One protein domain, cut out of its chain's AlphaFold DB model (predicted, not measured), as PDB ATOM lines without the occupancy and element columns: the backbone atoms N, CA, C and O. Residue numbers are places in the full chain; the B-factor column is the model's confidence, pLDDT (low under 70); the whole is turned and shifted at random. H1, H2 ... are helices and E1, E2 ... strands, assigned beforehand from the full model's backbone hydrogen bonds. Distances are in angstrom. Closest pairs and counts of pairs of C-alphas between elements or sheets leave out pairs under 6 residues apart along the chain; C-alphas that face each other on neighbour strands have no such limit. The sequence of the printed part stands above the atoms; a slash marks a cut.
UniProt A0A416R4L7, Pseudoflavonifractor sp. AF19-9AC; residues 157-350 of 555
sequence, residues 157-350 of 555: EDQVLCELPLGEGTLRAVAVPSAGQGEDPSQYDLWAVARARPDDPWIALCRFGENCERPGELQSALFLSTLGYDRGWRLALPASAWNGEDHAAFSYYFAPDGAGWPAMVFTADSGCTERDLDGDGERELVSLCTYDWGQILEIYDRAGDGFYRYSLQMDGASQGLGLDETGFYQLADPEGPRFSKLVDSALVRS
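What this domain is: This is residues 157 to 350 of the 555 residues of a protein of Pseudoflavonifractor sp. AF19-9AC (UniProt A0A416R4L7). Three twisted four-stranded sheets stand one after another along the longest axis, E1 to E4 and E5 to E8 face to face as a sandwich and E9 to E12 only partly face to face with the second. Two small hairpins, E13 with E14 and then E15 with E16, make the far end, and short H1 sits at one end of the sandwich. The printed part has 194 residues, with sixteen named strands and H1 between E6 and E7; each sheet is antiparallel and ordered as along the chain, and the class is mostly strand. It is compact, radius of gyration of the C-alphas 18.7 A, with spans of 51 by 41 by 24 A.

Where its parts are: Find C-alpha 160 at (-8.039, -2.828, 11.252), where E1, residues 160 to 166, begins. Next come E2, 169 to 177 and 25.8 A long, E3, 188 to 195, and E4, 203 to 212, which bends by 61 degrees at residue 206. Read on through E5, 219 to 226, E6, 229 to 236, which bends by 52 degrees at 232, H1, 240 to 243, E7, 250 to 256, and E8, 262 to 269. C-alpha 273 at (-32.537, -3.798, 3.334) opens E9, 273 to 275; E10, 284 to 291, E11, 294 to 301 and 23.2 A long, and E12, 307 to 314 and 23.3 A long, follow. Last are E13, 321 to 324, E14, 327 to 330, E15, 339 to 343, and E16, 346 to 349, ending at (-51.718, -5.074, 1.278).

How they stand to each other: E1 to E4 form a meander, each strand the antiparallel neighbour of the one before; look for N 172 and O 193 of E2 and E3, 2.7 A apart. The sheets E1 to E4, E5 to E8 and E9 to E12 belong to a stack of sheets, face to face in turn: the first two have 63 pairs of C-alphas within 10 A, and the second and third have 21. Between the first two, the closest C-alphas of E4 and E8 are those of Leu 205 and Met 264, 6.5 A. In the second sheet, N 233 of E6 and O 254 of E7 are 2.8 A apart. H1 only grazes the first sheet, with Cys 212 and Trp 242 the closest C-alphas of E4 and H1, 4.8 A; it is too short for an O i to N i+4 pair. E9 to E12 are a second meander, with N 287 of E10 and O 298 of E11 2.8 A apart. The closest C-alphas of E14 and E15 are those of Gly 327 and Ser 340, 4.6 A.

The domain as a whole: The C-alphas farthest apart, of Asp 199 and Ser 318, are 56.6 A apart. The printed part has no cut, and no link is long. Mean pLDDT of the printed part is 82.0; 28 residues are under 70, among them 179 to 185 and 241 to 249.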
ATOM      1  N   GLU A 157      -2.393  -5.352   9.016       92.00
ATOM      2  CA  GLU A 157      -2.632  -5.736  10.408       92.00
ATOM      3  C   GLU A 157      -2.710  -4.532  11.357       92.00
ATOM      4  O   GLU A 157      -3.401  -4.601  12.374       92.00
ATOM      5  N   ASP A 158      -2.037  -3.428  11.018       87.94
ATOM      6  CA  ASP A 158      -2.006  -2.201  11.822       87.94
ATOM      7  C   ASP A 158      -3.190  -1.260  11.523       87.94
ATOM      8  O   ASP A 158      -3.347  -0.235  12.184       87.94
ATOM      9  N   GLN A 159      -4.025  -1.593  10.531       89.19
ATOM     10  CA  GLN A 159      -5.076  -0.722   9.992       89.19
ATOM     11  C   GLN A 159      -6.471  -1.368  10.029       89.19
ATOM     12  O   GLN A 159      -7.286  -1.200   9.117       89.19
ATOM     13  N   VAL A 160      -6.752  -2.143  11.077       94.56
ATOM     14  CA  VAL A 160      -8.039  -2.828  11.252       94.56
ATOM     15  C   VAL A 160      -9.119  -1.839  11.693       94.56
ATOM     16  O   VAL A 160      -9.009  -1.224  12.752       94.56
ATOM     17  N   LEU A 161     -10.185  -1.723  10.898       93.12
ATOM     18  CA  LEU A 161     -11.380  -0.941  11.225       93.12
ATOM     19  C   LEU A 161     -12.334  -1.730  12.125       93.12
ATOM     20  O   LEU A 161     -12.846  -1.196  13.106       93.12
ATOM     21  N   CYS A 162     -12.572  -3.002  11.800       94.75
ATOM     22  CA  CYS A 162     -13.394  -3.896  12.610       94.75
ATOM     23  C   CYS A 162     -12.958  -5.358  12.473       94.75
ATOM     24  O   CYS A 162     -12.333  -5.752  11.485       94.75
ATOM     25  N   GLU A 163     -13.304  -6.157  13.481       96.19
ATOM     26  CA  GLU A 163     -13.098  -7.603  13.524       96.19
ATOM     27  C   GLU A 163     -14.426  -8.280  13.864       96.19
ATOM     28  O   GLU A 163     -15.069  -7.930  14.853       96.19
ATOM     29  N   LEU A 164     -14.838  -9.225  13.025       95.69
ATOM     30  CA  LEU A 164     -16.159  -9.836  13.038       95.69
ATOM     31  C   LEU A 164     -16.021 -11.369  12.964       95.69
ATOM     32  O   LEU A 164     -15.222 -11.873  12.170       95.69
ATOM     33  N   PRO A 165     -16.772 -12.142  13.764       93.38
ATOM     34  CA  PRO A 165     -16.755 -13.603  13.682       93.38
ATOM     35  C   PRO A 165     -17.404 -14.082  12.378       93.38
ATOM     36  O   PRO A 165     -18.489 -13.627  12.032       93.38
ATOM     37  N   LEU A 166     -16.789 -15.023  11.662       91.12
ATOM     38  CA  LEU A 166     -17.335 -15.529  10.397       91.12
ATOM     39  C   LEU A 166     -17.134 -17.044  10.295       91.12
ATOM     40  O   LEU A 166     -16.031 -17.511  10.017       91.12
ATOM     41  N   GLY A 167     -18.198 -17.812  10.541       86.56
ATOM     42  CA  GLY A 167     -18.098 -19.268  10.695       86.56
ATOM     43  C   GLY A 167     -17.235 -19.640  11.908       86.56
ATOM     44  O   GLY A 167     -17.392 -19.060  12.979       86.56
ATOM     45  N   GLU A 168     -16.298 -20.574  11.731       88.31
ATOM     46  CA  GLU A 168     -15.251 -20.881  12.729       88.31
ATOM     47  C   GLU A 168     -14.126 -19.824  12.758       88.31
ATOM     48  O   GLU A 168     -13.218 -19.883  13.591       88.31
ATOM     49  N   GLY A 169     -14.158 -18.880  11.818       92.12
ATOM     50  CA  GLY A 169     -13.070 -17.980  11.492       92.12
ATOM     51  C   GLY A 169     -13.335 -16.526  11.852       92.12
ATOM     52  O   GLY A 169     -14.071 -16.183  12.778       92.12
ATOM     53  N   THR A 170     -12.674 -15.633  11.122       95.50
ATOM     54  CA  THR A 170     -12.712 -14.192  11.390       95.50
ATOM     55  C   THR A 170     -12.702 -13.417  10.081       95.50
ATOM     56  O   THR A 170     -11.910 -13.730   9.196       95.50
ATOM     57  N   LEU A 171     -13.536 -12.385   9.994       96.00
ATOM     58  CA  LEU A 171     -13.528 -11.343   8.975       96.00
ATOM     59  C   LEU A 171     -12.988 -10.050   9.593       96.00
ATOM     60  O   LEU A 171     -13.344  -9.694  10.713       96.00
ATOM     61  N   ARG A 172     -12.152  -9.321   8.861       96.56
ATOM     62  CA  ARG A 172     -11.707  -7.976   9.213       96.56
ATOM     63  C   ARG A 172     -11.915  -7.041   8.037       96.56
ATOM     64  O   ARG A 172     -11.588  -7.384   6.902       96.56
ATOM     65  N   ALA A 173     -12.411  -5.849   8.334       94.88
ATOM     66  CA  ALA A 173     -12.340  -4.728   7.412       94.88
ATOM     67  C   ALA A 173     -11.098  -3.904   7.750       94.88
ATOM     68  O   ALA A 173     -10.892  -3.569   8.920       94.88
ATOM     69  N   VAL A 174     -10.274  -3.587   6.757       94.25
ATOM     70  CA  VAL A 174      -9.031  -2.828   6.948       94.25
ATOM     71  C   VAL A 174      -8.925  -1.673   5.959       94.25
ATOM     72  O   VAL A 174      -9.415  -1.772   4.836       94.25
ATOM     73  N   ALA A 175      -8.294  -0.580   6.388       92.06
ATOM     74  CA  ALA A 175      -8.125   0.642   5.606       92.06
ATOM     75  C   ALA A 175      -6.646   0.912   5.333       92.06
ATOM     76  O   ALA A 175      -5.915   1.387   6.196       92.06
ATOM     77  N   VAL A 176      -6.187   0.637   4.120       90.06
ATOM     78  CA  VAL A 176      -4.777   0.793   3.749       90.06
ATOM     79  C   VAL A 176      -4.607   2.073   2.932       90.06
ATOM     80  O   VAL A 176      -5.398   2.291   2.022       90.06
ATOM     81  N   PRO A 177      -3.608   2.930   3.207       87.75
ATOM     82  CA  PRO A 177      -3.388   4.145   2.421       87.75
ATOM     83  C   PRO A 177      -3.280   3.861   0.913       87.75
ATOM     84  O   PRO A 177      -2.505   2.995   0.499       87.75
ATOM     85  N   SER A 178      -4.035   4.594   0.091       81.50
ATOM     86  CA  SER A 178      -4.111   4.360  -1.360       81.50
ATOM     87  C   SER A 178      -2.771   4.657  -2.058       81.50
ATOM     88  O   SER A 178      -2.182   5.731  -1.913       81.50
ATOM     89  N   ALA A 179      -2.270   3.713  -2.863       65.31
ATOM     90  CA  ALA A 179      -0.973   3.813  -3.541       65.31
ATOM     91  C   ALA A 179      -1.053   4.541  -4.912       65.31
ATOM     92  O   ALA A 179      -0.705   3.976  -5.945       65.31
ATOM     93  N   GLY A 180      -1.461   5.821  -4.921       55.59
ATOM     94  CA  GLY A 180      -1.385   6.756  -6.071       55.59
ATOM     95  C   GLY A 180      -2.693   6.912  -6.873       55.59
ATOM     96  O   GLY A 180      -3.317   5.926  -7.224       55.59
ATOM     97  N   GLN A 181      -3.162   8.116  -7.237       41.81
ATOM     98  CA  GLN A 181      -2.450   9.265  -7.814       41.81
ATOM     99  C   GLN A 181      -2.714  10.593  -7.072       41.81
ATOM    100  O   GLN A 181      -3.811  11.132  -7.137       41.81
ATOM    101  N   GLY A 182      -1.655  11.188  -6.506       45.53
ATOM    102  CA  GLY A 182      -1.636  12.594  -6.077       45.53
ATOM    103  C   GLY A 182      -1.763  12.818  -4.571       45.53
ATOM    104  O   GLY A 182      -2.832  13.158  -4.106       45.53
ATOM    105  N   GLU A 183      -0.646  12.673  -3.850       45.97
ATOM    106  CA  GLU A 183      -0.255  13.414  -2.627       45.97
ATOM    107  C   GLU A 183      -1.314  13.792  -1.560       45.97
ATOM    108  O   GLU A 183      -1.074  14.742  -0.815       45.97
ATOM    109  N   ASP A 184      -2.421  13.062  -1.399       54.25
ATOM    110  CA  ASP A 184      -3.302  13.234  -0.241       54.25
ATOM    111  C   ASP A 184      -3.171  12.051   0.736       54.25
ATOM    112  O   ASP A 184      -3.689  10.965   0.477       54.25
ATOM    113  N   PRO A 185      -2.469  12.220   1.875       59.53
ATOM    114  CA  PRO A 185      -2.336  11.185   2.900       59.53
ATOM    115  C   PRO A 185      -3.647  10.883   3.655       59.53
ATOM    116  O   PRO A 185      -3.607  10.166   4.655       59.53
ATOM    117  N   SER A 186      -4.786  11.445   3.233       71.38
ATOM    118  CA  SER A 186      -6.102  11.230   3.847       71.38
ATOM    119  C   SER A 186      -6.984  10.176   3.161       71.38
ATOM    120  O   SER A 186      -8.061   9.896   3.679       71.38
ATOM    121  N   GLN A 187      -6.539   9.561   2.058       83.69
ATOM    122  CA  GLN A 187      -7.326   8.573   1.305       83.69
ATOM    123  C   GLN A 187      -6.874   7.122   1.537       83.69
ATOM    124  O   GLN A 187      -5.678   6.817   1.591       83.69
ATOM    125  N   TYR A 188      -7.854   6.224   1.655       86.69
ATOM    126  CA  TYR A 188      -7.668   4.816   2.000       86.69
ATOM    127  C   TYR A 188      -8.389   3.880   1.025       86.69
ATOM    128  O   TYR A 188      -9.555   4.075   0.691       86.69
ATOM    129  N   ASP A 189      -7.727   2.792   0.651       87.75
ATOM    130  CA  ASP A 189      -8.346   1.629   0.030       87.75
ATOM    131  C   ASP A 189      -8.852   0.687   1.124       87.75
ATOM    132  O   ASP A 189      -8.156   0.402   2.103       87.75
ATOM    133  N   LEU A 190     -10.069   0.182   0.953       89.50
ATOM    134  CA  LEU A 190     -10.744  -0.652   1.936       89.50
ATOM    135  C   LEU A 190     -10.784  -2.099   1.492       89.50
ATOM    136  O   LEU A 190     -11.179  -2.416   0.370       89.50
ATOM    137  N   TRP A 191     -10.416  -2.977   2.412       91.19
ATOM    138  CA  TRP A 191     -10.223  -4.389   2.143       91.19
ATOM    139  C   TRP A 191     -10.979  -5.244   3.141       91.19
ATOM    140  O   TRP A 191     -10.959  -4.983   4.345       91.19
ATOM    141  N   ALA A 192     -11.611  -6.297   2.636       92.06
ATOM    142  CA  ALA A 192     -12.147  -7.376   3.443       92.06
ATOM    143  C   ALA A 192     -11.123  -8.508   3.448       92.06
ATOM    144  O   ALA A 192     -10.821  -9.094   2.406       92.06
ATOM    145  N   VAL A 193     -10.577  -8.815   4.619       93.50
ATOM    146  CA  VAL A 193      -9.624  -9.909   4.814       93.50
ATOM    147  C   VAL A 193     -10.201 -10.908   5.800       93.50
ATOM    148  O   VAL A 193     -10.842 -10.528   6.775       93.50
ATOM    149  N   ALA A 194     -10.006 -12.195   5.556       93.38
ATOM    150  CA  ALA A 194     -10.595 -13.233   6.387       93.38
ATOM    151  C   ALA A 194      -9.660 -14.420   6.589       93.38
ATOM    152  O   ALA A 194      -8.669 -14.581   5.885       93.38
ATOM    153  N   ARG A 195      -9.996 -15.270   7.553       92.31
ATOM    154  CA  ARG A 195      -9.422 -16.606   7.749       92.31
ATOM    155  C   ARG A 195     -10.548 -17.556   8.130       92.31
ATOM    156  O   ARG A 195     -11.459 -17.143   8.843       92.31
ATOM    157  N   ALA A 196     -10.497 -18.802   7.665       88.62
ATOM    158  CA  ALA A 196     -11.560 -19.777   7.920       88.62
ATOM    159  C   ALA A 196     -11.540 -20.322   9.354       88.62
ATOM    160  O   ALA A 196     -12.588 -20.647   9.902       88.62
ATOM    161  N   ARG A 197     -10.357 -20.379   9.974       92.38
ATOM    162  CA  ARG A 197     -10.144 -20.815  11.360       92.38
ATOM    163  C   ARG A 197      -9.082 -19.957  12.045       92.38
ATOM    164  O   ARG A 197      -8.320 -19.279  11.354       92.38
ATOM    165  N   PRO A 198      -8.963 -20.003  13.385       91.69
ATOM    166  CA  PRO A 198      -7.983 -19.198  14.116       91.69
ATOM    167  C   PRO A 198      -6.528 -19.405  13.667       91.69
ATOM    168  O   PRO A 198      -5.763 -18.441  13.646       91.69
ATOM    169  N   ASP A 199      -6.167 -20.628  13.275       91.56
ATOM    170  CA  ASP A 199      -4.800 -20.994  12.875       91.56
ATOM    171  C   ASP A 199      -4.555 -20.914  11.356       91.56
ATOM    172  O   ASP A 199      -3.422 -21.097  10.902       91.56
ATOM    173  N   ASP A 200      -5.596 -20.643  10.564       90.38
ATOM    174  CA  ASP A 200      -5.479 -20.541   9.111       90.38
ATOM    175  C   ASP A 200      -4.854 -19.198   8.694       90.38
ATOM    176  O   ASP A 200      -5.022 -18.182   9.382       90.38
ATOM    177  N   PRO A 201      -4.130 -19.159   7.558       90.31
ATOM    178  CA  PRO A 201      -3.590 -17.914   7.036       90.31
ATOM    179  C   PRO A 201      -4.715 -16.949   6.644       90.31
ATOM    180  O   PRO A 201      -5.778 -17.361   6.178       90.31
ATOM    181  N   TRP A 202      -4.440 -15.653   6.782       92.44
ATOM    182  CA  TRP A 202      -5.317 -14.617   6.252       92.44
ATOM    183  C   TRP A 202      -5.331 -14.652   4.722       92.44
ATOM    184  O   TRP A 202      -4.319 -14.935   4.077       92.44
ATOM    185  N   ILE A 203      -6.483 -14.327   4.154       89.25
ATOM    186  CA  ILE A 203      -6.716 -14.149   2.724       89.25
ATOM    187  C   ILE A 203      -7.425 -12.814   2.507       89.25
ATOM    188  O   ILE A 203      -8.245 -12.409   3.330       89.25
ATOM    189  N   ALA A 204      -7.122 -12.121   1.411       88.75
ATOM    190  CA  ALA A 204      -7.953 -11.009   0.968       88.75
ATOM    191  C   ALA A 204      -9.160 -11.587   0.227       88.75
ATOM    192  O   ALA A 204      -8.993 -12.337  -0.735       88.75
ATOM    193  N   LEU A 205     -10.363 -11.267   0.698       86.44
ATOM    194  CA  LEU A 205     -11.598 -11.636   0.017       86.44
ATOM    195  C   LEU A 205     -11.866 -10.685  -1.139       86.44
ATOM    196  O   LEU A 205     -12.144 -11.143  -2.239       86.44
ATOM    197  N   CYS A 206     -11.772  -9.378  -0.892       85.12
ATOM    198  CA  CYS A 206     -11.926  -8.347  -1.908       85.12
ATOM    199  C   CYS A 206     -11.383  -7.000  -1.419       85.12
ATOM    200  O   CYS A 206     -11.326  -6.733  -0.212       85.12
ATOM    201  N   ARG A 207     -11.056  -6.125  -2.369       86.19
ATOM    202  CA  ARG A 207     -11.035  -4.682  -2.147       86.19
ATOM    203  C   ARG A 207     -12.424  -4.127  -2.462       86.19
ATOM    204  O   ARG A 207     -12.936  -4.325  -3.559       86.19
ATOM    205  N   PHE A 208     -13.049  -3.478  -1.486       82.69
ATOM    206  CA  PHE A 208     -14.449  -3.037  -1.558       82.69
ATOM    207  C   PHE A 208     -14.611  -1.508  -1.500       82.69
ATOM    208  O   PHE A 208     -15.718  -0.981  -1.616       82.69
ATOM    209  N   GLY A 209     -13.504  -0.781  -1.351       81.81
ATOM    210  CA  GLY A 209     -13.460   0.673  -1.454       81.81
ATOM    211  C   GLY A 209     -12.103   1.153  -1.961       81.81
ATOM    212  O   GLY A 209     -11.085   0.537  -1.655       81.81
ATOM    213  N   GLU A 210     -12.077   2.246  -2.719       82.62
ATOM    214  CA  GLU A 210     -10.854   2.873  -3.236       82.62
ATOM    215  C   GLU A 210     -10.889   4.374  -2.941       82.62
ATOM    216  O   GLU A 210     -11.924   5.006  -3.095       82.62
ATOM    217  N   ASN A 211      -9.770   4.985  -2.564       81.88
ATOM    218  CA  ASN A 211      -9.708   6.435  -2.309       81.88
ATOM    219  C   ASN A 211     -10.747   6.953  -1.277       81.88
ATOM    220  O   ASN A 211     -11.226   8.081  -1.382       81.88
ATOM    221  N   CYS A 212     -11.119   6.142  -0.285       83.50
ATOM    222  CA  CYS A 212     -12.063   6.519   0.764       83.50
ATOM    223  C   CYS A 212     -11.438   7.553   1.711       83.50
ATOM    224  O   CYS A 212     -10.397   7.302   2.317       83.50
ATOM    225  N   GLU A 213     -12.095   8.700   1.878       85.38
ATOM    226  CA  GLU A 213     -11.633   9.786   2.753       85.38
ATOM    227  C   GLU A 213     -12.004   9.554   4.226       85.38
ATOM    228  O   GLU A 213     -11.318  10.019   5.139       85.38
ATOM    229  N   ARG A 214     -13.116   8.851   4.482       85.94
ATOM    230  CA  ARG A 214     -13.674   8.651   5.833       85.94
ATOM    231  C   ARG A 214     -13.880   7.167   6.160       85.94
ATOM    232  O   ARG A 214     -15.011   6.746   6.408       85.94
ATOM    233  N   PRO A 215     -12.799   6.368   6.246       87.19
ATOM    234  CA  PRO A 215     -12.888   4.927   6.503       87.19
ATOM    235  C   PRO A 215     -13.537   4.586   7.858       87.19
ATOM    236  O   PRO A 215     -14.133   3.525   8.013       87.19
ATOM    237  N   GLY A 216     -13.464   5.494   8.838       86.94
ATOM    238  CA  GLY A 216     -14.088   5.324  10.154       86.94
ATOM    239  C   GLY A 216     -15.621   5.383  10.160       86.94
ATOM    240  O   GLY A 216     -16.221   5.080  11.184       86.94
ATOM    241  N   GLU A 217     -16.260   5.757   9.047       88.25
ATOM    242  CA  GLU A 217     -17.723   5.712   8.892       88.25
ATOM    243  C   GLU A 217     -18.233   4.349   8.405       88.25
ATOM    244  O   GLU A 217     -19.425   4.201   8.135       88.25
ATOM    245  N   LEU A 218     -17.345   3.353   8.294       89.94
ATOM    246  CA  LEU A 218     -17.719   1.984   7.966       89.94
ATOM    247  C   LEU A 218     -18.740   1.451   8.972       89.94
ATOM    248  O   LEU A 218     -18.499   1.402  10.178       89.94
ATOM    249  N   GLN A 219     -19.864   0.988   8.445       89.50
ATOM    250  CA  GLN A 219     -20.899   0.308   9.198       89.50
ATOM    251  C   GLN A 219     -20.782  -1.193   8.961       89.50
ATOM    252  O   GLN A 219     -20.731  -1.656   7.822       89.50
ATOM    253  N   SER A 220     -20.771  -1.955  10.049       90.50
ATOM    254  CA  SER A 220     -20.915  -3.407  10.016       90.50
ATOM    255  C   SER A 220     -22.253  -3.801  10.626       90.50
ATOM    256  O   SER A 220     -22.566  -3.362  11.733       90.50
ATOM    257  N   ALA A 221     -23.010  -4.652   9.941       88.56
ATOM    258  CA  ALA A 221     -24.272  -5.192  10.435       88.56
ATOM    259  C   ALA A 221     -24.330  -6.704  10.207       88.56
ATOM    260  O   ALA A 221     -23.818  -7.203   9.205       88.56
ATOM    261  N   LEU A 222     -24.949  -7.432  11.132       87.12
ATOM    262  CA  LEU A 222     -25.267  -8.840  10.931       87.12
ATOM    263  C   LEU A 222     -26.433  -8.936   9.939       87.12
ATOM    264  O   LEU A 222     -27.406  -8.196  10.071       87.12
ATOM    265  N   PHE A 223     -26.355  -9.857   8.985       87.19
ATOM    266  CA  PHE A 223     -27.513 -10.281   8.200       87.19
ATOM    267  C   PHE A 223     -27.800 -11.754   8.479       87.19
ATOM    268  O   PHE A 223     -26.897 -12.509   8.851       87.19
ATOM    269  N   LEU A 224     -29.060 -12.150   8.322       83.50
ATOM    270  CA  LEU A 224     -29.570 -13.447   8.753       83.50
ATOM    271  C   LEU A 224     -30.492 -14.033   7.690       83.50
ATOM    272  O   LEU A 224     -31.302 -13.298   7.129       83.50
ATOM    273  N   SER A 225     -30.380 -15.341   7.459       82.62
ATOM    274  CA  SER A 225     -31.206 -16.147   6.555       82.62
ATOM    275  C   SER A 225     -31.530 -15.400   5.261       82.62
ATOM    276  O   SER A 225     -32.683 -15.151   4.965       82.62
ATOM    277  N   THR A 226     -30.527 -14.902   4.539       86.38
ATOM    278  CA  THR A 226     -30.733 -14.036   3.363       86.38
ATOM    279  C   THR A 226     -30.176 -14.727   2.127       86.38
ATOM    280  O   THR A 226     -28.988 -15.052   2.095       86.38
ATOM    281  N   LEU A 227     -31.013 -14.946   1.108       83.31
ATOM    282  CA  LEU A 227     -30.623 -15.540  -0.185       83.31
ATOM    283  C   LEU A 227     -29.810 -16.848  -0.086       83.31
ATOM    284  O   LEU A 227     -28.895 -17.101  -0.871       83.31
ATOM    285  N   GLY A 228     -30.157 -17.692   0.878       79.75
ATOM    286  CA  GLY A 228     -29.611 -19.027   1.086       79.75
ATOM    287  C   GLY A 228     -28.433 -19.060   2.049       79.75
ATOM    288  O   GLY A 228     -27.836 -20.120   2.219       79.75
ATOM    289  N   TYR A 229     -28.102 -17.924   2.664       84.25
ATOM    290  CA  TYR A 229     -27.049 -17.816   3.665       84.25
ATOM    291  C   TYR A 229     -27.648 -17.590   5.049       84.25
ATOM    292  O   TYR A 229     -28.276 -16.562   5.304       84.25
ATOM    293  N   ASP A 230     -27.393 -18.531   5.958       79.06
ATOM    294  CA  ASP A 230     -27.953 -18.548   7.314       79.06
ATOM    295  C   ASP A 230     -27.597 -17.294   8.113       79.06
ATOM    296  O   ASP A 230     -28.425 -16.740   8.836       79.06
ATOM    297  N   ARG A 231     -26.345 -16.844   7.995       86.94
ATOM    298  CA  ARG A 231     -25.861 -15.608   8.605       86.94
ATOM    299  C   ARG A 231     -24.551 -15.147   8.001       86.94
ATOM    300  O   ARG A 231     -23.742 -15.945   7.525       86.94
ATOM    301  N   GLY A 232     -24.296 -13.859   8.146       90.81
ATOM    302  CA  GLY A 232     -23.032 -13.260   7.775       90.81
ATOM    303  C   GLY A 232     -22.961 -11.798   8.174       90.81
ATOM    304  O   GLY A 232     -23.784 -11.301   8.941       90.81
ATOM    305  N   TRP A 233     -21.972 -11.101   7.637       93.12
ATOM    306  CA  TRP A 233     -21.756  -9.688   7.902       93.12
ATOM    307  C   TRP A 233     -21.902  -8.865   6.639       93.12
ATOM    308  O   TRP A 233     -21.329  -9.184   5.600       93.12
ATOM    309  N   ARG A 234     -22.640  -7.771   6.765       91.38
ATOM    310  CA  ARG A 234     -22.715  -6.694   5.795       91.38
ATOM    311  C   ARG A 234     -21.741  -5.601   6.201       91.38
ATOM    312  O   ARG A 234     -21.794  -5.119   7.332       91.38
ATOM    313  N   LEU A 235     -20.894  -5.186   5.273       91.00
ATOM    314  CA  LEU A 235     -20.062  -3.994   5.370       91.00
ATOM    315  C   LEU A 235     -20.626  -2.934   4.428       91.00
ATOM    316  O   LEU A 235     -20.747  -3.177   3.229       91.00
ATOM    317  N   ALA A 236     -20.982  -1.773   4.964       87.62
ATOM    318  CA  ALA A 236     -21.574  -0.681   4.207       87.62
ATOM    319  C   ALA A 236     -20.911   0.645   4.576       87.62
ATOM    320  O   ALA A 236     -20.564   0.886   5.732       87.62
ATOM    321  N   LEU A 237     -20.755   1.522   3.592       81.88
ATOM    322  CA  LEU A 237     -20.308   2.896   3.806       81.88
ATOM    323  C   LEU A 237     -21.403   3.854   3.368       81.88
ATOM    324  O   LEU A 237     -22.079   3.583   2.377       81.88
ATOM    325  N   PRO A 238     -21.570   4.994   4.048       75.75
ATOM    326  CA  PRO A 238     -22.406   6.047   3.508       75.75
ATOM    327  C   PRO A 238     -21.755   6.616   2.240       75.75
ATOM    328  O   PRO A 238     -20.538   6.797   2.195       75.75
ATOM    329  N   ALA A 239     -22.571   6.977   1.244       69.62
ATOM    330  CA  ALA A 239     -22.143   7.664   0.015       69.62
ATOM    331  C   ALA A 239     -21.172   8.822   0.297       69.62
ATOM    332  O   ALA A 239     -20.142   8.988  -0.356       69.62
ATOM    333  N   SER A 240     -21.452   9.563   1.369       70.94
ATOM    334  CA  SER A 240     -20.657  10.714   1.771       70.94
ATOM    335  C   SER A 240     -19.181  10.377   2.071       70.94
ATOM    336  O   SER A 240     -18.332  11.260   1.938       70.94
ATOM    337  N   ALA A 241     -18.835   9.135   2.429       68.56
ATOM    338  CA  ALA A 241     -17.483   8.738   2.846       68.56
ATOM    339  C   ALA A 241     -16.411   8.782   1.735       68.56
ATOM    340  O   ALA A 241     -15.230   8.586   2.034       68.56
ATOM    341  N   TRP A 242     -16.802   9.026   0.480       66.50
ATOM    342  CA  TRP A 242     -15.908   8.999  -0.681       66.50
ATOM    343  C   TRP A 242     -15.388  10.378  -1.091       66.50
ATOM    344  O   TRP A 242     -14.180  10.553  -1.149       66.50
ATOM    345  N   ASN A 243     -16.261  11.347  -1.382       58.44
ATOM    346  CA  ASN A 243     -15.836  12.682  -1.846       58.44
ATOM    347  C   ASN A 243     -16.896  13.790  -1.649       58.44
ATOM    348  O   ASN A 243     -16.801  14.865  -2.241       58.44
ATOM    349  N   GLY A 244     -17.938  13.543  -0.844       55.78
ATOM    350  CA  GLY A 244     -19.037  14.496  -0.629       55.78
ATOM    351  C   GLY A 244     -20.002  14.683  -1.812       55.78
ATOM    352  O   GLY A 244     -20.981  15.413  -1.657       55.78
ATOM    353  N   GLU A 245     -19.771  14.027  -2.953       55.25
ATOM    354  CA  GLU A 245     -20.783  13.807  -3.989       55.25
ATOM    355  C   GLU A 245     -21.537  12.507  -3.652       55.25
ATOM    356  O   GLU A 245     -20.925  11.533  -3.212       55.25
ATOM    357  N   ASP A 246     -22.868  12.480  -3.801       52.38
ATOM    358  CA  ASP A 246     -23.704  11.295  -3.532       52.38
ATOM    359  C   ASP A 246     -23.464  10.202  -4.596       52.38
ATOM    360  O   ASP A 246     -24.309   9.918  -5.448       52.38
ATOM    361  N   HIS A 247     -22.279   9.592  -4.597       50.47
ATOM    362  CA  HIS A 247     -22.036   8.360  -5.334       50.47
ATOM    363  C   HIS A 247     -22.749   7.199  -4.642       50.47
ATOM    364  O   HIS A 247     -22.787   7.122  -3.416       50.47
ATOM    365  N   ALA A 248     -23.293   6.269  -5.427       51.97
ATOM    366  CA  ALA A 248     -23.878   5.050  -4.885       51.97
ATOM    367  C   ALA A 248     -22.790   4.257  -4.147       51.97
ATOM    368  O   ALA A 248     -21.901   3.678  -4.773       51.97
ATOM    369  N   ALA A 249     -22.837   4.262  -2.816       68.00
ATOM    370  CA  ALA A 249     -22.053   3.328  -2.033       68.00
ATOM    371  C   ALA A 249     -22.663   1.928  -2.187       68.00
ATOM    372  O   ALA A 249     -23.860   1.780  -2.435       68.00
ATOM    373  N   PHE A 250     -21.835   0.897  -2.060       78.44
ATOM    374  CA  PHE A 250     -22.285  -0.491  -2.088       78.44
ATOM    375  C   PHE A 250     -22.223  -1.090  -0.684       78.44
ATOM    376  O   PHE A 250     -21.341  -0.768   0.116       78.44
ATOM    377  N   SER A 251     -23.168  -1.980  -0.415       85.56
ATOM    378  CA  SER A 251     -23.153  -2.911   0.703       85.56
ATOM    379  C   SER A 251     -22.527  -4.225   0.246       85.56
ATOM    380  O   SER A 251     -22.934  -4.798  -0.766       85.56
ATOM    381  N   TYR A 252     -21.556  -4.722   1.003       87.81
ATOM    382  CA  TYR A 252     -20.828  -5.956   0.720       87.81
ATOM    383  C   TYR A 252     -21.161  -7.002   1.772       87.81
ATOM    384  O   TYR A 252     -20.988  -6.757   2.963       87.81
ATOM    385  N   TYR A 253     -21.626  -8.165   1.335       90.06
ATOM    386  CA  TYR A 253     -22.094  -9.230   2.208       90.06
ATOM    387  C   TYR A 253     -21.097 -10.376   2.218       90.06
ATOM    388  O   TYR A 253     -20.634 -10.829   1.170       90.06
ATOM    389  N   PHE A 254     -20.788 -10.861   3.415       90.94
ATOM    390  CA  PHE A 254     -19.813 -11.911   3.652       90.94
ATOM    391  C   PHE A 254     -20.425 -13.008   4.510       90.94
ATOM    392  O   PHE A 254     -20.892 -12.739   5.613       90.94
ATOM    393  N   ALA A 255     -20.376 -14.246   4.034       90.50
ATOM    394  CA  ALA A 255     -20.800 -15.434   4.768       90.50
ATOM    395  C   ALA A 255     -19.843 -16.599   4.454       90.50
ATOM    396  O   ALA A 255     -19.104 -16.538   3.467       90.50
ATOM    397  N   PRO A 256     -19.803 -17.647   5.292       86.81
ATOM    398  CA  PRO A 256     -19.167 -18.898   4.912       86.81
ATOM    399  C   PRO A 256     -19.868 -19.498   3.684       86.81
ATOM    400  O   PRO A 256     -21.095 -19.478   3.595       86.81
ATOM    401  N   ASP A 257     -19.102 -20.041   2.746       80.81
ATOM    402  CA  ASP A 257     -19.636 -20.831   1.642       80.81
ATOM    403  C   ASP A 257     -20.123 -22.212   2.125       80.81
ATOM    404  O   ASP A 257     -19.995 -22.575   3.297       80.81
ATOM    405  N   GLY A 258     -20.649 -23.034   1.212       71.06
ATOM    406  CA  GLY A 258     -21.117 -24.386   1.546       71.06
ATOM    407  C   GLY A 258     -20.033 -25.337   2.082       71.06
ATOM    408  O   GLY A 258     -20.361 -26.408   2.587       71.06
ATOM    409  N   ALA A 259     -18.750 -24.976   1.981       74.44
ATOM    410  CA  ALA A 259     -17.622 -25.699   2.565       74.44
ATOM    411  C   ALA A 259     -17.099 -25.047   3.865       74.44
ATOM    412  O   ALA A 259     -16.124 -25.538   4.440       74.44
ATOM    413  N   GLY A 260     -17.739 -23.972   4.337       78.38
ATOM    414  CA  GLY A 260     -17.370 -23.223   5.535       78.38
ATOM    415  C   GLY A 260     -16.259 -22.191   5.322       78.38
ATOM    416  O   GLY A 260     -15.752 -21.645   6.302       78.38
ATOM    417  N   TRP A 261     -15.857 -21.912   4.079       81.12
ATOM    418  CA  TRP A 261     -14.826 -20.919   3.779       81.12
ATOM    419  C   TRP A 261     -15.408 -19.507   3.721       81.12
ATOM    420  O   TRP A 261     -16.444 -19.310   3.094       81.12
ATOM    421  N   PRO A 262     -14.740 -18.498   4.306       88.31
ATOM    422  CA  PRO A 262     -15.127 -17.105   4.142       88.31
ATOM    423  C   PRO A 262     -15.241 -16.713   2.669       88.31
ATOM    424  O   PRO A 262     -14.278 -16.856   1.914       88.31
ATOM    425  N   ALA A 263     -16.389 -16.169   2.284       85.31
ATOM    426  CA  ALA A 263     -16.630 -15.683   0.937       85.31
ATOM    427  C   ALA A 263     -17.349 -14.332   0.969       85.31
ATOM    428  O   ALA A 263     -18.134 -14.045   1.873       85.31
ATOM    429  N   MET A 264     -17.091 -13.501  -0.044       86.88
ATOM    430  CA  MET A 264     -18.004 -12.415  -0.392       86.88
ATOM    431  C   MET A 264     -19.160 -13.034  -1.172       86.88
ATOM    432  O   MET A 264     -18.951 -13.600  -2.243       86.88
ATOM    433  N   VAL A 265     -20.358 -12.963  -0.604       82.06
ATOM    434  CA  VAL A 265     -21.514 -13.720  -1.082       82.06
ATOM    435  C   VAL A 265     -22.484 -12.896  -1.896       82.06
ATOM    436  O   VAL A 265     -23.206 -13.500  -2.668       82.06
ATOM    437  N   PHE A 266     -22.521 -11.568  -1.751       81.38
ATOM    438  CA  PHE A 266     -23.177 -10.653  -2.689       81.38
ATOM    439  C   PHE A 266     -22.811  -9.194  -2.431       81.38
ATOM    440  O   PHE A 266     -22.332  -8.825  -1.359       81.38
ATOM    441  N   THR A 267     -23.039  -8.358  -3.443       80.38
ATOM    442  CA  THR A 267     -22.976  -6.897  -3.346       80.38
ATOM    443  C   THR A 267     -24.343  -6.319  -3.663       80.38
ATOM    444  O   THR A 267     -24.952  -6.738  -4.647       80.38
ATOM    445  N   ALA A 268     -24.780  -5.332  -2.898       78.62
ATOM    446  CA  ALA A 268     -26.023  -4.610  -3.127       78.62
ATOM    447  C   ALA A 268     -25.776  -3.099  -3.054       78.62
ATOM    448  O   ALA A 268     -24.706  -2.677  -2.613       78.62
ATOM    449  N   ASP A 269     -26.719  -2.268  -3.488       75.19
ATOM    450  CA  ASP A 269     -26.601  -0.832  -3.230       75.19
ATOM    451  C   ASP A 269     -26.661  -0.544  -1.717       75.19
ATOM    452  O   ASP A 269     -27.167  -1.336  -0.919       75.19
ATOM    453  N   SER A 270     -26.112   0.592  -1.287       67.19
ATOM    454  CA  SER A 270     -26.049   0.957   0.134       67.19
ATOM    455  C   SER A 270     -27.418   1.187   0.778       67.19
ATOM    456  O   SER A 270     -27.501   1.228   2.002       67.19
ATOM    457  N   GLY A 271     -28.472   1.383  -0.021       71.19
ATOM    458  CA  GLY A 271     -29.846   1.542   0.449       71.19
ATOM    459  C   GLY A 271     -30.584   0.217   0.638       71.19
ATOM    460  O   GLY A 271     -31.735   0.235   1.077       71.19
ATOM    461  N   CYS A 272     -29.951  -0.920   0.324       80.19
ATOM    462  CA  CYS A 272     -30.585  -2.221   0.454       80.19
ATOM    463  C   CYS A 272     -30.928  -2.586   1.899       80.19
ATOM    464  O   CYS A 272     -30.160  -2.349   2.835       80.19
ATOM    465  N   THR A 273     -32.077  -3.240   2.057       82.56
ATOM    466  CA  THR A 273     -32.537  -3.798   3.334       82.56
ATOM    467  C   THR A 273     -32.938  -5.260   3.173       82.56
ATOM    468  O   THR A 273     -33.415  -5.657   2.113       82.56
ATOM    469  N   GLU A 274     -32.742  -6.057   4.219       85.50
ATOM    470  CA  GLU A 274     -33.091  -7.477   4.274       85.50
ATOM    471  C   GLU A 274     -34.452  -7.652   4.958       85.50
ATOM    472  O   GLU A 274     -34.600  -7.320   6.143       85.50
ATOM    473  N   ARG A 275     -35.448  -8.190   4.252       83.06
ATOM    474  CA  ARG A 275     -36.814  -8.373   4.774       83.06
ATOM    475  C   ARG A 275     -37.375  -9.709   4.331       83.06
ATOM    476  O   ARG A 275     -37.176 -10.039   3.185       83.06
ATOM    477  N   ASP A 276     -38.072 -10.406   5.220       78.88
ATOM    478  CA  ASP A 276     -38.848 -11.622   4.925       78.88
ATOM    479  C   ASP A 276     -40.244 -11.185   4.447       78.88
ATOM    480  O   ASP A 276     -41.137 -10.906   5.250       78.88
ATOM    481  N   LEU A 277     -40.370 -10.938   3.143       81.19
ATOM    482  CA  LEU A 277     -41.568 -10.389   2.514       81.19
ATOM    483  C   LEU A 277     -42.584 -11.474   2.167       81.19
ATOM    484  O   LEU A 277     -43.783 -11.182   2.157       81.19
ATOM    485  N   ASP A 278     -42.155 -12.688   1.842       76.31
ATOM    486  CA  ASP A 278     -43.066 -13.784   1.509       76.31
ATOM    487  C   ASP A 278     -43.454 -14.661   2.722       76.31
ATOM    488  O   ASP A 278     -44.488 -15.346   2.690       76.31
ATOM    489  N   GLY A 279     -42.733 -14.532   3.841       69.50
ATOM    490  CA  GLY A 279     -43.006 -15.200   5.110       69.50
ATOM    491  C   GLY A 279     -42.450 -16.622   5.185       69.50
ATOM    492  O   GLY A 279     -42.924 -17.411   6.022       69.50
ATOM    493  N   ASP A 280     -41.515 -17.003   4.317       67.50
ATOM    494  CA  ASP A 280     -40.912 -18.336   4.314       67.50
ATOM    495  C   ASP A 280     -39.767 -18.496   5.340       67.50
ATOM    496  O   ASP A 280     -39.374 -19.622   5.664       67.50
ATOM    497  N   GLY A 281     -39.338 -17.396   5.971       67.44
ATOM    498  CA  GLY A 281     -38.255 -17.367   6.955       67.44
ATOM    499  C   GLY A 281     -36.887 -17.033   6.360       67.44
ATOM    500  O   GLY A 281     -35.946 -16.777   7.123       67.44
ATOM    501  N   GLU A 282     -36.775 -17.024   5.038       78.25
ATOM    502  CA  GLU A 282     -35.682 -16.454   4.273       78.25
ATOM    503  C   GLU A 282     -36.001 -14.990   3.949       78.25
ATOM    504  O   GLU A 282     -37.132 -14.590   3.720       78.25
ATOM    505  N   ARG A 283     -34.984 -14.141   4.001       84.69
ATOM    506  CA  ARG A 283     -35.097 -12.714   3.748       84.69
ATOM    507  C   ARG A 283     -34.714 -12.419   2.311       84.69
ATOM    508  O   ARG A 283     -33.626 -12.784   1.853       84.69
ATOM    509  N   GLU A 284     -35.565 -11.662   1.648       87.56
ATOM    510  CA  GLU A 284     -35.291 -11.015   0.385       87.56
ATOM    511  C   GLU A 284     -34.441  -9.754   0.570       87.56
ATOM    512  O   GLU A 284     -34.545  -9.014   1.557       87.56
ATOM    513  N   LEU A 285     -33.608  -9.469  -0.432       88.94
ATOM    514  CA  LEU A 285     -32.934  -8.177  -0.535       88.94
ATOM    515  C   LEU A 285     -33.831  -7.192  -1.259       88.94
ATOM    516  O   LEU A 285     -34.200  -7.407  -2.412       88.94
ATOM    517  N   VAL A 286     -34.119  -6.081  -0.600       88.88
ATOM    518  CA  VAL A 286     -34.956  -5.005  -1.117       88.88
ATOM    519  C   VAL A 286     -34.083  -3.805  -1.453       88.88
ATOM    520  O   VAL A 286     -33.496  -3.205  -0.556       88.88
ATOM    521  N   SER A 287     -34.038  -3.428  -2.729       87.38
ATOM    522  CA  SER A 287     -33.448  -2.188  -3.236       87.38
ATOM    523  C   SER A 287     -34.550  -1.222  -3.658       87.38
ATOM    524  O   SER A 287     -35.388  -1.559  -4.495       87.38
ATOM    525  N   LEU A 288     -34.558  -0.010  -3.098       86.06
ATOM    526  CA  LEU A 288     -35.489   1.051  -3.488       86.06
ATOM    527  C   LEU A 288     -34.712   2.319  -3.845       86.06
ATOM    528  O   LEU A 288     -34.458   3.182  -3.004       86.06
ATOM    529  N   CYS A 289     -34.347   2.430  -5.116       80.94
ATOM    530  CA  CYS A 289     -33.480   3.484  -5.622       80.94
ATOM    531  C   CYS A 289     -34.285   4.607  -6.285       80.94
ATOM    532  O   CYS A 289     -35.151   4.368  -7.129       80.94
ATOM    533  N   THR A 290     -33.974   5.855  -5.927       80.12
ATOM    534  CA  THR A 290     -34.596   7.053  -6.512       80.12
ATOM    535  C   THR A 290     -33.592   7.764  -7.411       80.12
ATOM    536  O   THR A 290     -32.508   8.126  -6.965       80.12
ATOM    537  N   TYR A 291     -33.969   7.983  -8.667       77.56
ATOM    538  CA  TYR A 291     -33.182   8.680  -9.680       77.56
ATOM    539  C   TYR A 291     -33.917   9.935 -10.165       77.56
ATOM    540  O   TYR A 291     -35.132  10.067 -10.008       77.56
ATOM    541  N   ASP A 292     -33.202  10.825 -10.857       73.50
ATOM    542  CA  ASP A 292     -33.783  12.039 -11.459       73.50
ATOM    543  C   ASP A 292     -34.947  11.752 -12.425       73.50
ATOM    544  O   ASP A 292     -35.811  12.600 -12.654       73.50
ATOM    545  N   TRP A 293     -34.965  10.559 -13.020       74.44
ATOM    546  CA  TRP A 293     -35.937  10.133 -14.027       74.44
ATOM    547  C   TRP A 293     -37.023   9.190 -13.492       74.44
ATOM    548  O   TRP A 293     -37.905   8.811 -14.257       74.44
ATOM    549  N   GLY A 294     -37.005   8.832 -12.206       82.69
ATOM    550  CA  GLY A 294     -37.994   7.931 -11.614       82.69
ATOM    551  C   GLY A 294     -37.430   7.086 -10.479       82.69
ATOM    552  O   GLY A 294     -36.279   7.240 -10.080       82.69
ATOM    553  N   GLN A 295     -38.252   6.182  -9.959       87.88
ATOM    554  CA  GLN A 295     -37.865   5.257  -8.898       87.88
ATOM    555  C   GLN A 295     -37.863   3.821  -9.425       87.88
ATOM    556  O   GLN A 295     -38.729   3.445 -10.219       87.88
ATOM    557  N   ILE A 296     -36.901   3.020  -8.972       87.44
ATOM    558  CA  ILE A 296     -36.838   1.584  -9.235       87.44
ATOM    559  C   ILE A 296     -36.867   0.841  -7.903       87.44
ATOM    560  O   ILE A 296     -36.050   1.096  -7.023       87.44
ATOM    561  N   LEU A 297     -37.811  -0.089  -7.791       90.75
ATOM    562  CA  LEU A 297     -37.835  -1.129  -6.771       90.75
ATOM    563  C   LEU A 297     -37.311  -2.426  -7.390       90.75
ATOM    564  O   LEU A 297     -37.836  -2.860  -8.418       90.75
ATOM    565  N   GLU A 298     -36.343  -3.059  -6.737       91.06
ATOM    566  CA  GLU A 298     -35.924  -4.433  -7.006       91.06
ATOM    567  C   GLU A 298     -35.967  -5.253  -5.714       91.06
ATOM    568  O   GLU A 298     -35.503  -4.814  -4.667       91.06
ATOM    569  N   ILE A 299     -36.537  -6.452  -5.790       91.44
ATOM    570  CA  ILE A 299     -36.570  -7.430  -4.706       91.44
ATOM    571  C   ILE A 299     -35.912  -8.700  -5.230       91.44
ATOM    572  O   ILE A 299     -36.334  -9.230  -6.262       91.44
ATOM    573  N   TYR A 300     -34.881  -9.172  -4.543       90.50
ATOM    574  CA  TYR A 300     -34.173 -10.404  -4.868       90.50
ATOM    575  C   TYR A 300     -34.543 -11.479  -3.862       90.50
ATOM    576  O   TYR A 300     -34.488 -11.242  -2.661       90.50
ATOM    577  N   ASP A 301     -34.877 -12.655  -4.372       89.31
ATOM    578  CA  ASP A 301     -35.520 -13.730  -3.624       89.31
ATOM    579  C   ASP A 301     -35.016 -15.094  -4.120       89.31
ATOM    580  O   ASP A 301     -34.675 -15.254  -5.298       89.31
ATOM    581  N   ARG A 302     -35.006 -16.093  -3.238       85.62
ATOM    582  CA  ARG A 302     -34.737 -17.499  -3.544       85.62
ATOM    583  C   ARG A 302     -36.001 -18.370  -3.411       85.62
ATOM    584  O   ARG A 302     -35.978 -19.428  -2.788       85.62
ATOM    585  N   ALA A 303     -37.084 -18.016  -4.093       75.81
ATOM    586  CA  ALA A 303     -38.293 -18.839  -4.080       75.81
ATOM    587  C   ALA A 303     -38.193 -20.159  -4.877       75.81
ATOM    588  O   ALA A 303     -38.057 -20.190  -6.105       75.81
ATOM    589  N   GLY A 304     -38.433 -21.285  -4.200       71.31
ATOM    590  CA  GLY A 304     -38.744 -22.573  -4.831       71.31
ATOM    591  C   GLY A 304     -37.574 -23.229  -5.572       71.31
ATOM    592  O   GLY A 304     -36.789 -23.955  -4.970       71.31
ATOM    593  N   ASP A 305     -37.512 -23.075  -6.901       72.25
ATOM    594  CA  ASP A 305     -36.556 -23.778  -7.774       72.25
ATOM    595  C   ASP A 305     -35.413 -22.894  -8.306       72.25
ATOM    596  O   ASP A 305     -34.649 -23.322  -9.179       72.25
ATOM    597  N   GLY A 306     -35.270 -21.669  -7.807       78.94
ATOM    598  CA  GLY A 306     -34.153 -20.807  -8.169       78.94
ATOM    599  C   GLY A 306     -34.241 -19.415  -7.568       78.94
ATOM    600  O   GLY A 306     -35.026 -19.164  -6.662       78.94
ATOM    601  N   PHE A 307     -33.423 -18.520  -8.109       86.62
ATOM    602  CA  PHE A 307     -33.404 -17.116  -7.727       86.62
ATOM    603  C   PHE A 307     -34.305 -16.299  -8.642       86.62
ATOM    604  O   PHE A 307     -34.391 -16.549  -9.850       86.62
ATOM    605  N   TYR A 308     -34.963 -15.307  -8.067       89.00
ATOM    606  CA  TYR A 308     -35.899 -14.438  -8.746       89.00
ATOM    607  C   TYR A 308     -35.601 -12.981  -8.427       89.00
ATOM    608  O   TYR A 308     -35.212 -12.631  -7.317       89.00
ATOM    609  N   ARG A 309     -35.813 -12.135  -9.431       91.50
ATOM    610  CA  ARG A 309     -35.882 -10.690  -9.274       91.50
ATOM    611  C   ARG A 309     -37.308 -10.244  -9.532       91.50
ATOM    612  O   ARG A 309     -37.859 -10.529 -10.598       91.50
ATOM    613  N   TYR A 310     -37.872  -9.513  -8.585       93.50
ATOM    614  CA  TYR A 310     -39.110  -8.776  -8.765       93.50
ATOM    615  C   TYR A 310     -38.782  -7.305  -8.930       93.50
ATOM    616  O   TYR A 310     -38.011  -6.763  -8.147       93.50
ATOM    617  N   SER A 311     -39.347  -6.647  -9.935       92.44
ATOM    618  CA  SER A 311     -39.049  -5.241 -10.178       92.44
ATOM    619  C   SER A 311     -40.266  -4.420 -10.562       92.44
ATOM    620  O   SER A 311     -41.206  -4.901 -11.204       92.44
ATOM    621  N   LEU A 312     -40.223  -3.154 -10.163       92.31
ATOM    622  CA  LEU A 312     -41.210  -2.140 -10.494       92.31
ATOM    623  C   LEU A 312     -40.497  -0.822 -10.784       92.31
ATOM    624  O   LEU A 312     -39.762  -0.304  -9.947       92.31
ATOM    625  N   GLN A 313     -40.759  -0.271 -11.966       90.50
ATOM    626  CA  GLN A 313     -40.313   1.061 -12.352       90.50
ATOM    627  C   GLN A 313     -41.480   2.041 -12.234       90.50
ATOM    628  O   GLN A 313     -42.574   1.777 -12.735       90.50
ATOM    629  N   MET A 314     -41.236   3.168 -11.569       87.38
ATOM    630  CA  MET A 314     -42.233   4.195 -11.280       87.38
ATOM    631  C   MET A 314     -41.793   5.530 -11.881       87.38
ATOM    632  O   MET A 314     -40.744   6.074 -11.525       87.38
ATOM    633  N   ASP A 315     -42.623   6.076 -12.771       80.81
ATOM    634  CA  ASP A 315     -42.363   7.347 -13.444       80.81
ATOM    635  C   ASP A 315     -42.991   8.514 -12.649       80.81
ATOM    636  O   ASP A 315     -44.213   8.676 -12.596       80.81
ATOM    637  N   GLY A 316     -42.155   9.374 -12.059       63.34
ATOM    638  CA  GLY A 316     -42.573  10.622 -11.401       63.34
ATOM    639  C   GLY A 316     -43.042  10.508  -9.936       63.34
ATOM    640  O   GLY A 316     -43.372   9.442  -9.424       63.34
ATOM    641  N   ALA A 317     -43.087  11.652  -9.239       55.25
ATOM    642  CA  ALA A 317     -43.247  11.725  -7.777       55.25
ATOM    643  C   ALA A 317     -44.596  11.213  -7.223       55.25
ATOM    644  O   ALA A 317     -44.676  10.853  -6.053       55.25
ATOM    645  N   SER A 318     -45.662  11.169  -8.032       56.16
ATOM    646  CA  SER A 318     -47.004  10.754  -7.584       56.16
ATOM    647  C   SER A 318     -47.216   9.237  -7.522       56.16
ATOM    648  O   SER A 318     -48.266   8.807  -7.055       56.16
ATOM    649  N   GLN A 319     -46.269   8.436  -8.023       67.31
ATOM    650  CA  GLN A 319     -46.311   6.966  -7.967       67.31
ATOM    651  C   GLN A 319     -45.164   6.368  -7.146       67.31
ATOM    652  O   GLN A 319     -45.042   5.151  -7.090       67.31
ATOM    653  N   GLY A 320     -44.328   7.206  -6.528       84.81
ATOM    654  CA  GLY A 320     -43.200   6.734  -5.738       84.81
ATOM    655  C   GLY A 320     -43.638   6.010  -4.467       84.81
ATOM    656  O   GLY A 320     -44.685   6.303  -3.880       84.81
ATOM    657  N   LEU A 321     -42.788   5.090  -4.037       88.88
ATOM    658  CA  LEU A 321     -42.898   4.356  -2.793       88.88
ATOM    659  C   LEU A 321     -41.898   4.891  -1.771       88.88
ATOM    660  O   LEU A 321     -40.772   5.267  -2.100       88.88
ATOM    661  N   GLY A 322     -42.326   4.920  -0.518       87.38
ATOM    662  CA  GLY A 322     -41.432   4.920   0.625       87.38
ATOM    663  C   GLY A 322     -41.408   3.535   1.261       87.38
ATOM    664  O   GLY A 322     -42.299   2.716   1.025       87.38
ATOM    665  N   LEU A 323     -40.378   3.282   2.058       84.88
ATOM    666  CA  LEU A 323     -40.195   2.043   2.799       84.88
ATOM    667  C   LEU A 323     -39.789   2.394   4.229       84.88
ATOM    668  O   LEU A 323     -38.810   3.109   4.434       84.88
ATOM    669  N   ASP A 324     -40.536   1.890   5.204       77.62
ATOM    670  CA  ASP A 324     -40.203   1.980   6.627       77.62
ATOM    671  C   ASP A 324     -40.381   0.618   7.307       77.62
ATOM    672  O   ASP A 324     -40.604  -0.394   6.641       77.62
ATOM    673  N   GLU A 325     -40.243   0.554   8.627       67.06
ATOM    674  CA  GLU A 325     -40.356  -0.680   9.420       67.06
ATOM    675  C   GLU A 325     -41.673  -1.438   9.187       67.06
ATOM    676  O   GLU A 325     -41.706  -2.657   9.296       67.06
ATOM    677  N   THR A 326     -42.746  -0.750   8.786       65.75
ATOM    678  CA  THR A 326     -44.073  -1.352   8.586       65.75
ATOM    679  C   THR A 326     -44.310  -1.882   7.173       65.75
ATOM    680  O   THR A 326     -45.269  -2.621   6.951       65.75
ATOM    681  N   GLY A 327     -43.454  -1.513   6.218       77.44
ATOM    682  CA  GLY A 327     -43.537  -1.929   4.819       77.44
ATOM    683  C   GLY A 327     -43.525  -0.754   3.847       77.44
ATOM    684  O   GLY A 327     -43.133   0.367   4.179       77.44
ATOM    685  N   PHE A 328     -43.946  -1.024   2.614       87.19
ATOM    686  CA  PHE A 328     -44.016  -0.029   1.555       87.19
ATOM    687  C   PHE A 328     -45.280   0.821   1.687       87.19
ATOM    688  O   PHE A 328     -46.377   0.306   1.920       87.19
ATOM    689  N   TYR A 329     -45.137   2.122   1.470       85.94
ATOM    690  CA  TYR A 329     -46.236   3.083   1.435       85.94
ATOM    691  C   TYR A 329     -46.128   3.973   0.207       85.94
ATOM    692  O   TYR A 329     -45.049   4.166  -0.348       85.94
ATOM    693  N   GLN A 330     -47.245   4.548  -0.229       87.19
ATOM    694  CA  GLN A 330     -47.230   5.494  -1.341       87.19
ATOM    695  C   GLN A 330     -46.793   6.869  -0.837       87.19
ATOM    696  O   GLN A 330     -47.373   7.391   0.108       87.19
ATOM    697  N   LEU A 331     -45.817   7.505  -1.488       86.44
ATOM    698  CA  LEU A 331     -45.338   8.835  -1.075       86.44
ATOM    699  C   LEU A 331     -46.439   9.909  -1.117       86.44
ATOM    700  O   LEU A 331     -46.376  10.887  -0.377       86.44
ATOM    701  N   ALA A 332     -47.450   9.727  -1.971       83.75
ATOM    702  CA  ALA A 332     -48.615  10.604  -2.047       83.75
ATOM    703  C   ALA A 332     -49.572  10.463  -0.845       83.75
ATOM    704  O   ALA A 332     -50.348  11.384  -0.591       83.75
ATOM    705  N   ASP A 333     -49.510   9.342  -0.121       81.69
ATOM    706  CA  ASP A 333     -50.318   9.053   1.065       81.69
ATOM    707  C   ASP A 333     -49.491   8.288   2.123       81.69
ATOM    708  O   ASP A 333     -49.646   7.074   2.280       81.69
ATOM    709  N   PRO A 334     -48.572   8.970   2.841       82.12
ATOM    710  CA  PRO A 334     -47.677   8.320   3.804       82.12
ATOM    711  C   PRO A 334     -48.388   7.658   4.990       82.12
ATOM    712  O   PRO A 334     -47.870   6.710   5.572       82.12
ATOM    713  N   GLU A 335     -49.582   8.134   5.339       79.44
ATOM    714  CA  GLU A 335     -50.435   7.561   6.395       79.44
ATOM    715  C   GLU A 335     -51.388   6.480   5.848       79.44
ATOM    716  O   GLU A 335     -52.231   5.950   6.573       79.44
ATOM    717  N   GLY A 336     -51.281   6.177   4.553       75.62
ATOM    718  CA  GLY A 336     -52.121   5.236   3.835       75.62
ATOM    719  C   GLY A 336     -51.804   3.762   4.118       75.62
ATOM    720  O   GLY A 336     -50.967   3.421   4.961       75.62
ATOM    721  N   PRO A 337     -52.482   2.848   3.401       77.62
ATOM    722  CA  PRO A 337     -52.315   1.412   3.587       77.62
ATOM    723  C   PRO A 337     -50.893   0.957   3.248       77.62
ATOM    724  O   PRO A 337     -50.261   1.467   2.319       77.62
ATOM    725  N   ARG A 338     -50.425  -0.057   3.980       82.56
ATOM    726  CA  ARG A 338     -49.090  -0.636   3.818       82.56
ATOM    727  C   ARG A 338     -49.129  -1.870   2.931       82.56
ATOM    728  O   ARG A 338     -50.013  -2.718   3.050       82.56
ATOM    729  N   PHE A 339     -48.161  -1.949   2.027       85.44
ATOM    730  CA  PHE A 339     -47.887  -3.129   1.221       85.44
ATOM    731  C   PHE A 339     -46.649  -3.782   1.795       85.44
ATOM    732  O   PHE A 339     -45.595  -3.155   1.855       85.44
ATOM    733  N   SER A 340     -46.773  -5.012   2.255       78.38
ATOM    734  CA  SER A 340     -45.692  -5.601   3.037       78.38
ATOM    735  C   SER A 340     -45.507  -7.091   2.829       78.38
ATOM    736  O   SER A 340     -44.534  -7.644   3.324       78.38
ATOM    737  N   LYS A 341     -46.391  -7.715   2.044       82.19
ATOM    738  CA  LYS A 341     -46.296  -9.126   1.702       82.19
ATOM    739  C   LYS A 341     -46.042  -9.310   0.220       82.19
ATOM    740  O   LYS A 341     -46.810  -8.798  -0.597       82.19
ATOM    741  N   LEU A 342     -45.016 -10.069  -0.130       86.50
ATOM    742  CA  LEU A 342     -44.785 -10.521  -1.491       86.50
ATOM    743  C   LEU A 342     -45.580 -11.809  -1.719       86.50
ATOM    744  O   LEU A 342     -45.343 -12.832  -1.092       86.50
ATOM    745  N   VAL A 343     -46.570 -11.758  -2.609       84.75
ATOM    746  CA  VAL A 343     -47.351 -12.937  -3.004       84.75
ATOM    747  C   VAL A 343     -47.315 -13.055  -4.516       84.75
ATOM    748  O   VAL A 343     -47.722 -12.138  -5.233       84.75
ATOM    749  N   ASP A 344     -46.840 -14.199  -5.003       85.88
ATOM    750  CA  ASP A 344     -46.640 -14.528  -6.417       85.88
ATOM    751  C   ASP A 344     -45.725 -13.557  -7.177       85.88
ATOM    752  O   ASP A 344     -44.607 -13.900  -7.538       85.88
ATOM    753  N   SER A 345     -46.225 -12.384  -7.548       90.12
ATOM    754  CA  SER A 345     -45.492 -11.310  -8.235       90.12
ATOM    755  C   SER A 345     -46.136  -9.965  -7.913       90.12
ATOM    756  O   SER A 345     -46.252  -9.097  -8.772       90.12
ATOM    757  N   ALA A 346     -46.650  -9.812  -6.697       90.12
ATOM    758  CA  ALA A 346     -47.275  -8.583  -6.252       90.12
ATOM    759  C   ALA A 346     -46.948  -8.315  -4.785       90.12
ATOM    760  O   ALA A 346     -46.966  -9.229  -3.964       90.12
ATOM    761  N   LEU A 347     -46.711  -7.046  -4.463       89.69
ATOM    762  CA  LEU A 347     -46.764  -6.570  -3.089       89.69
ATOM    763  C   LEU A 347     -48.230  -6.373  -2.726       89.69
ATOM    764  O   LEU A 347     -48.898  -5.490  -3.264       89.69
ATOM    765  N   VAL A 348     -48.751  -7.216  -1.852       86.50
ATOM    766  CA  VAL A 348     -50.147  -7.182  -1.425       86.50
ATOM    767  C   VAL A 348     -50.249  -6.369  -0.145       86.50
ATOM    768  O   VAL A 348     -49.343  -6.364   0.698       86.50
ATOM    769  N   ARG A 349     -51.365  -5.657  -0.004       83.00
ATOM    770  CA  ARG A 349     -51.718  -5.074   1.278       83.00
ATOM    771  C   ARG A 349     -51.847  -6.140   2.331       83.00
ATOM    772  O   ARG A 349     -52.479  -7.172   2.125       83.00
ATOM    773  N   SER A 350     -51.354  -5.792   3.497       65.12
ATOM    774  CA  SER A 350     -51.750  -6.454   4.715       65.12
ATOM    775  C   SER A 350     -52.382  -5.389   5.599       65.12
ATOM    776  O   SER A 350     -51.807  -4.319   5.779       65.12
TER     777      SER A 350